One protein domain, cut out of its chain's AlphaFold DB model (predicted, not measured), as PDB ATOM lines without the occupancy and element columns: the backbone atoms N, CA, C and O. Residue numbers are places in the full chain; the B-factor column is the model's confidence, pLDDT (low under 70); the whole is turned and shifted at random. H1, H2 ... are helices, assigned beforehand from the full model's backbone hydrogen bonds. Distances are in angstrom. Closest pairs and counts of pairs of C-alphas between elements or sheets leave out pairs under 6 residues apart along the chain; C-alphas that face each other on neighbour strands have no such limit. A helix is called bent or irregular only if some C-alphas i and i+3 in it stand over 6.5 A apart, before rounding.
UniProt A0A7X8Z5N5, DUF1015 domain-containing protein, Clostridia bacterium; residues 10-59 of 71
ATOM      1  N   GLU A  10     284.302  60.532 193.392       87.94
ATOM      2  CA  GLU A  10     284.675  60.135 194.758       87.94
ATOM      3  C   GLU A  10     284.698  61.326 195.730       87.94
ATOM      4  O   GLU A  10     284.226  61.244 196.867       87.94
ATOM      5  N   THR A  11     285.216  62.474 195.281       87.38
ATOM      6  CA  THR A  11     285.289  63.670 196.127       87.38
ATOM      7  C   THR A  11     283.904  64.255 196.387       87.38
ATOM      8  O   THR A  11     283.626  64.653 197.522       87.38
ATOM      9  N   VAL A  12     283.027  64.269 195.376       89.31
ATOM     10  CA  VAL A  12     281.624  64.687 195.530       89.31
ATOM     11  C   VAL A  12     280.894  63.749 196.486       89.31
ATOM     12  O   VAL A  12     280.250  64.240 197.410       89.31
ATOM     13  N   THR A  13     281.052  62.428 196.339       91.56
ATOM     14  CA  THR A  13     280.456  61.444 197.253       91.56
ATOM     15  C   THR A  13     280.914  61.694 198.687       91.56
ATOM     16  O   THR A  13     280.103  61.887 199.587       91.56
ATOM     17  N   ARG A  14     282.229  61.762 198.912       93.50
ATOM     18  CA  ARG A  14     282.811  61.884 200.254       93.50
ATOM     19  C   ARG A  14     282.410  63.175 200.968       93.50
ATOM     20  O   ARG A  14     282.217  63.164 202.182       93.50
ATOM     21  N   LEU A  15     282.346  64.300 200.253       90.94
ATOM     22  CA  LEU A  15     281.997  65.595 200.847       90.94
ATOM     23  C   LEU A  15     280.485  65.800 200.960       90.94
ATOM     24  O   LEU A  15     280.031  66.347 201.965       90.94
ATOM     25  N   GLY A  16     279.727  65.342 199.963       91.50
ATOM     26  CA  GLY A  16     278.269  65.407 199.935       91.50
ATOM     27  C   GLY A  16     277.612  64.530 200.999       91.50
ATOM     28  O   GLY A  16     276.590  64.926 201.539       91.50
ATOM     29  N   SER A  17     278.231  63.405 201.373       93.44
ATOM     30  CA  SER A  17     277.727  62.508 202.427       93.44
ATOM     31  C   SER A  17     277.941  63.016 203.860       93.44
ATOM     32  O   SER A  17     277.568  62.335 204.813       93.44
ATOM     33  N   LYS A  18     278.566  64.185 204.059       94.81
ATOM     34  CA  LYS A  18     278.736  64.766 205.400       94.81
ATOM     35  C   LYS A  18     277.427  65.407 205.887       94.81
ATOM     36  O   LYS A  18     276.719  66.008 205.077       94.81
ATOM     37  N   PRO A  19     277.117  65.363 207.196       95.38
ATOM     38  CA  PRO A  19     275.946  66.047 207.741       95.38
ATOM     39  C   PRO A  19     275.934  67.539 207.381       95.38
ATOM     40  O   PRO A  19     276.934  68.231 207.565       95.38
ATOM     41  N   GLY A  20     274.805  68.027 206.864       92.88
ATOM     42  CA  GLY A  20     274.641  69.426 206.445       92.88
ATOM     43  C   GLY A  20     275.229  69.777 205.070       92.88
ATOM     44  O   GLY A  20     275.197  70.949 204.694       92.88
ATOM     45  N   SER A  21     275.735  68.798 204.315       92.19
ATOM     46  CA  SER A  21     276.231  68.976 202.945       92.19
ATOM     47  C   SER A  21     275.262  68.421 201.898       92.19
ATOM     48  O   SER A  21     274.436  67.557 202.181       92.19
ATOM     49  N   LEU A  22     275.401  68.900 200.658       90.19
ATOM     50  CA  LEU A  22     274.739  68.348 199.477       90.19
ATOM     51  C   LEU A  22     275.736  68.294 198.315       90.19
ATOM     52  O   LEU A  22     276.498  69.238 198.104       90.19
ATOM     53  N   GLY A  23     275.731  67.191 197.566       89.75
ATOM     54  CA  GLY A  23     276.538  67.004 196.360       89.75
ATOM     55  C   GLY A  23     275.658  66.753 195.138       89.75
ATOM     56  O   GLY A  23     274.616  66.113 195.249       89.75
ATOM     57  N   PHE A  24     276.089  67.238 193.972       88.44
ATOM     58  CA  PHE A  24     275.417  67.013 192.691       88.44
ATOM     59  C   PHE A  24     276.369  66.332 191.712       88.44
ATOM     60  O   PHE A  24     277.509  66.771 191.558       88.44
ATOM     61  N   TYR A  25     275.878  65.315 191.007       87.81
ATOM     62  CA  TYR A  25     276.543  64.779 189.823       87.81
ATOM     63  C   TYR A  25     275.927  65.422 188.593       87.81
ATOM     64  O   TYR A  25     274.708  65.435 188.427       87.81
ATOM     65  N   LEU A  26     276.779  65.975 187.740       83.94
ATOM     66  CA  LEU A  26     276.371  66.562 186.477       83.94
ATOM     67  C   LEU A  26     276.880  65.681 185.338       83.94
ATOM     68  O   LEU A  26     277.983  65.137 185.447       83.94
ATOM     69  N   PRO A  27     276.113  65.549 184.243       84.56
ATOM     70  CA  PRO A  27     276.600  64.856 183.063       84.56
ATOM     71  C   PRO A  27     277.861  65.551 182.525       84.56
ATOM     72  O   PRO A  27     278.025  66.765 182.702       84.56
ATOM     73  N   PRO A  28     278.751  64.809 181.844       80.00
ATOM     74  CA  PRO A  28     279.939  65.393 181.241       80.00
ATOM     75  C   PRO A  28     279.546  66.503 180.263       80.00
ATOM     76  O   PRO A  28     278.669  66.338 179.415       80.00
ATOM     77  N   PHE A  29     280.211  67.651 180.383       83.19
ATOM     78  CA  PHE A  29     279.986  68.776 179.485       83.19
ATOM     79  C   PHE A  29     280.625  68.508 178.120       83.19
ATOM     80  O   PHE A  29     281.829  68.244 178.024       83.19
ATOM     81  N   ASP A  30     279.831  68.622 177.058       85.69
ATOM     82  CA  ASP A  30     280.320  68.541 175.685       85.69
ATOM     83  C   ASP A  30     281.178  69.770 175.356       85.69
ATOM     84  O   ASP A  30     280.680  70.884 175.184       85.69
ATOM     85  N   LYS A  31     282.493  69.557 175.249       82.94
ATOM     86  CA  LYS A  31     283.476  70.626 175.022       82.94
ATOM     87  C   LYS A  31     283.238  71.376 173.713       82.94
ATOM     88  O   LYS A  31     283.566  72.559 173.641       82.94
ATOM     89  N   THR A  32     282.641  70.734 172.707       87.88
ATOM     90  CA  THR A  32     282.327  71.388 171.426       87.88
ATOM     91  C   THR A  32     281.273  72.488 171.590       87.88
ATOM     92  O   THR A  32     281.250  73.451 170.826       87.88
ATOM     93  N   LYS A  33     280.456  72.410 172.650       87.19
ATOM     94  CA  LYS A  33     279.406  73.380 172.979       87.19
ATOM     95  C   LYS A  33     279.867  74.497 173.907       87.19
ATOM     96  O   LYS A  33     279.034  75.284 174.354       87.19
ATOM     97  N   LEU A  34     281.160  74.587 174.220       85.81
ATOM     98  CA  LEU A  34     281.674  75.596 175.144       85.81
ATOM     99  C   LEU A  34     281.306  77.018 174.706       85.81
ATOM    100  O   LEU A  34     280.652  77.747 175.450       85.81
ATOM    101  N   PHE A  35     281.690  77.396 173.489       87.62
ATOM    102  CA  PHE A  35     281.503  78.763 173.004       87.62
ATOM    103  C   PHE A  35     280.030  79.109 172.782       87.62
ATOM    104  O   PHE A  35     279.591  80.180 173.195       87.62
ATOM    105  N   SER A  36     279.246  78.191 172.207       90.12
ATOM    106  CA  SER A  36     277.808  78.404 172.014       90.12
ATOM    107  C   SER A  36     277.065  78.521 173.347       90.12
ATOM    108  O   SER A  36     276.198  79.378 173.493       90.12
ATOM    109  N   SER A  37     277.447  77.731 174.355       87.06
ATOM    110  CA  SER A  37     276.861  77.832 175.696       87.06
ATOM    111  C   SER A  37     277.204  79.159 176.367       87.06
ATOM    112  O   SER A  37     276.314  79.770 176.952       87.06
ATOM    113  N   ILE A  38     278.451  79.633 176.245       88.06
ATOM    114  CA  ILE A  38     278.857  80.935 176.796       88.06
ATOM    115  C   ILE A  38     278.095  82.073 176.119       88.06
ATOM    116  O   ILE A  38     277.583  82.957 176.804       88.06
ATOM    117  N   SER A  39     277.977  82.031 174.792       89.81
ATOM    118  CA  SER A  39     277.275  83.071 174.040       89.81
ATOM    119  C   SER A  39     275.801  83.182 174.428       89.81
ATOM    120  O   SER A  39     275.268  84.285 174.456       89.81
ATOM    121  N   THR A  40     275.138  82.061 174.720       92.00
ATOM    122  CA  THR A  40     273.700  82.050 175.025       92.00
ATOM    123  C   THR A  40     273.403  82.213 176.519       92.00
ATOM    124  O   THR A  40     272.353  82.736 176.876       92.00
ATOM    125  N   ARG A  41     274.281  81.724 177.408       85.50
ATOM    126  CA  ARG A  41     273.989  81.559 178.848       85.50
ATOM    127  C   ARG A  41     274.987  82.242 179.783       85.50
ATOM    128  O   ARG A  41     274.791  82.201 180.995       85.50
ATOM    129  N   GLY A  42     276.033  82.869 179.253       86.94
ATOM    130  CA  GLY A  42     277.077  83.507 180.050       86.94
ATOM    131  C   GLY A  42     278.132  82.529 180.571       86.94
ATOM    132  O   GLY A  42     278.302  81.417 180.069       86.94
ATOM    133  N   SER A  43     278.912  82.966 181.556       86.12
ATOM    134  CA  SER A  43     280.071  82.210 182.035       86.12
ATOM    135  C   SER A  43     279.677  80.915 182.752       86.12
ATOM    136  O   SER A  43     278.735  80.859 183.540       86.12
ATOM    137  N   LEU A  44     280.444  79.853 182.498       82.31
ATOM    138  CA  LEU A  44     280.316  78.598 183.233       82.31
ATOM    139  C   LEU A  44     281.014  78.698 184.598       82.31
ATOM    140  O   LEU A  44     281.998  79.437 184.735       82.31
ATOM    141  N   PRO A  45     280.571  77.920 185.602       81.75
ATOM    142  CA  PRO A  45     281.291  77.807 186.859       81.75
ATOM    143  C   PRO A  45     282.753  77.413 186.657       81.75
ATOM    144  O   PRO A  45     283.109  76.651 185.750       81.75
ATOM    145  N   LYS A  46     283.621  77.892 187.551       75.31
ATOM    146  CA  LYS A  46     285.019  77.452 187.570       75.31
ATOM    147  C   LYS A  46     285.055  75.928 187.696       75.31
ATOM    148  O   LYS A  46     284.343  75.363 188.517       75.31
ATOM    149  N   LYS A  47     285.915  75.279 186.906       74.38
ATOM    150  CA  LYS A  47     286.073  73.811 186.864       74.38
ATOM    151  C   LYS A  47     284.848  73.038 186.331       74.38
ATOM    152  O   LYS A  47     284.738  71.847 186.596       74.38
ATOM    153  N   ALA A  48     283.969  73.674 185.546       75.81
ATOM    154  CA  ALA A  48     282.857  72.992 184.866       75.81
ATOM    155  C   ALA A  48     283.319  71.899 183.882       75.81
ATOM    156  O   ALA A  48     282.644  70.892 183.698       75.81
ATOM    157  N   PHE A  49     284.485  72.078 183.261       73.31
ATOM    158  CA  PHE A  49     285.109  71.089 182.390       73.31
ATOM    159  C   PHE A  49     286.635  71.222 182.462       73.31
ATOM    160  O   PHE A  49     287.177  72.260 182.847       73.31
ATOM    161  N   SER A  50     287.338  70.168 182.053       69.38
ATOM    162  CA  SER A  50     288.789  70.169 181.860       69.38
ATOM    163  C   SER A  50     289.094  70.051 180.365       69.38
ATOM    164  O   SER A  50     288.739  69.044 179.750       69.38
ATOM    165  N   ILE A  51     289.752  71.044 179.759       68.00
ATOM    166  CA  ILE A  51     290.284  70.933 178.388       68.00
ATOM    167  C   ILE A  51     291.687  70.321 178.445       68.00
ATOM    168  O   ILE A  51     292.483  70.662 179.319       68.00
ATOM    169  N   GLY A  52     291.954  69.417 177.504       66.75
ATOM    170  CA  GLY A  52     293.249  68.777 177.290       66.75
ATOM    171  C   GLY A  52     293.620  67.665 178.275       66.75
ATOM    172  O   GLY A  52     293.077  67.570 179.385       66.75
ATOM    173  N   ARG A  53     294.546  66.806 177.841       57.09
ATOM    174  CA  ARG A  53     295.210  65.798 178.682       57.09
ATOM    175  C   ARG A  53     296.213  66.480 179.630       57.09
ATOM    176  O   ARG A  53     296.570  67.643 179.432       57.09
ATOM    177  N   ALA A  54     296.628  65.817 180.710       64.19
ATOM    178  CA  ALA A  54     297.493  66.436 181.729       64.19
ATOM    179  C   ALA A  54     298.828  66.942 181.143       64.19
ATOM    180  O   ALA A  54     299.344  67.982 181.547       64.19
ATOM    181  N   GLU A  55     299.337  66.237 180.140       61.91
ATOM    182  CA  GLU A  55     300.508  66.557 179.336       61.91
ATOM    183  C   GLU A  55     300.312  67.802 178.456       61.91
ATOM    184  O   GLU A  55     301.206  68.639 178.385       61.91
ATOM    185  N   GLU A  56     299.129  67.991 177.868       62.41
ATOM    186  CA  GLU A  56     298.791  69.160 177.042       62.41
ATOM    187  C   GLU A  56     298.647  70.425 177.900       62.41
ATOM    188  O   GLU A  56     298.943  71.534 177.457       62.41
ATOM    189  N   LYS A  57     298.268  70.266 179.177       66.06
ATOM    190  CA  LYS A  57     298.193  71.377 180.137       66.06
ATOM    191  C   LYS A  57     299.547  71.998 180.461       66.06
ATOM    192  O   LYS A  57     299.593  73.161 180.852       66.06
ATOM    193  N   ARG A  58     300.650  71.264 180.272       58.44
ATOM    194  CA  ARG A  58     302.008  71.791 180.483       58.44
ATOM    195  C   ARG A  58     302.357  72.939 179.534       58.44
ATOM    196  O   ARG A  58     303.242  73.722 179.857       58.44
ATOM    197  N   PHE A  59     301.653  73.055 178.408       59.16
ATOM    198  CA  PHE A  59     301.886  74.082 177.392       59.16
ATOM    199  C   PHE A  59     300.920  75.275 177.490       59.16
ATOM    200  O   PHE A  59     300.993  76.185 176.676       59.16
TER     201      PHE A  59
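AT A GLANCE: This is residues 10 to 59 of the 71 residues of the protein "DUF1015 domain-containing protein" of Clostridia bacterium (UniProt A0A7X8Z5N5). Look for an open, flat string of three short helices, well separated and joined by two long links, with no packed core of helices. H2, the longest, and H3 lie towards one end of the long axis, while H1 lies towards the other; the link after H1 turns round near Pro 19 and runs back past it to H2, and residues 36 to 42 and 52 to 59 stick out. The printed part has 50 residues with three named helices, in the order H1, H2, H3, and no named strand; its class is all helix, though under half of its residues, 22 of 50, are in named elements. The whole is only just loose, close to extended, with a radius of gyration of the C-alphas of 14.4 A and spans of 37 by 31 by 15 A.

IN THESE COORDINATES: Begin with H2, residues 31 to 41: find C-alpha 31 at (283.476, 70.626, 175.022), from where the helix runs 15.0 A to C-alpha 41 at (273.989, 81.559, 178.848). H2 is irregular: C-alphas 32 and 35 are 7.6 A apart, against about 5 A in a regular helix. Go back to the first printed residue for H1, residues 10 to 16, which begins with C-alpha 10 at (284.675, 60.135, 194.758) and measures 9.8 A from first to last C-alpha. At the other end of the printed part find H3, residues 56 to 59, a short helix that ends with C-alpha 59 at (301.886, 74.082, 177.392).

HOW THE PARTS SIT: Start again from H2, which touches no helix. H2 and H1 are apart, with no C-alpha of the one within 8 A of the other. By the same test H2 and H3 are apart, and so are H1 and H3. In the backbone of H1, every O i to N i+4 pair is within hydrogen-bond range; in H2, 5 of 7 such pairs are. H3 is too short for such a pair, but its one O i to N i+3 pair is within range.

THE WHOLE: Find the two C-alphas farthest apart at Pro 19 and Phe 59, 40.7 A from each other. Both links are long: residues 17 to 30 join H1 to H2, and residues 42 to 55 join H2 to H3. Two stretches stand free: residues 36 to 42, of which 36 to 41 belong to H2, and residues 52 to 59, of which 56 to 59 belong to H3. The body without them has 35 residues and spans 37 by 18 by 13 A. The printed part has no cut. Read the B-factor column for pLDDT: its mean over the printed part is 82.2, and the model's confidence is low, under 70, at residues 50 to 59.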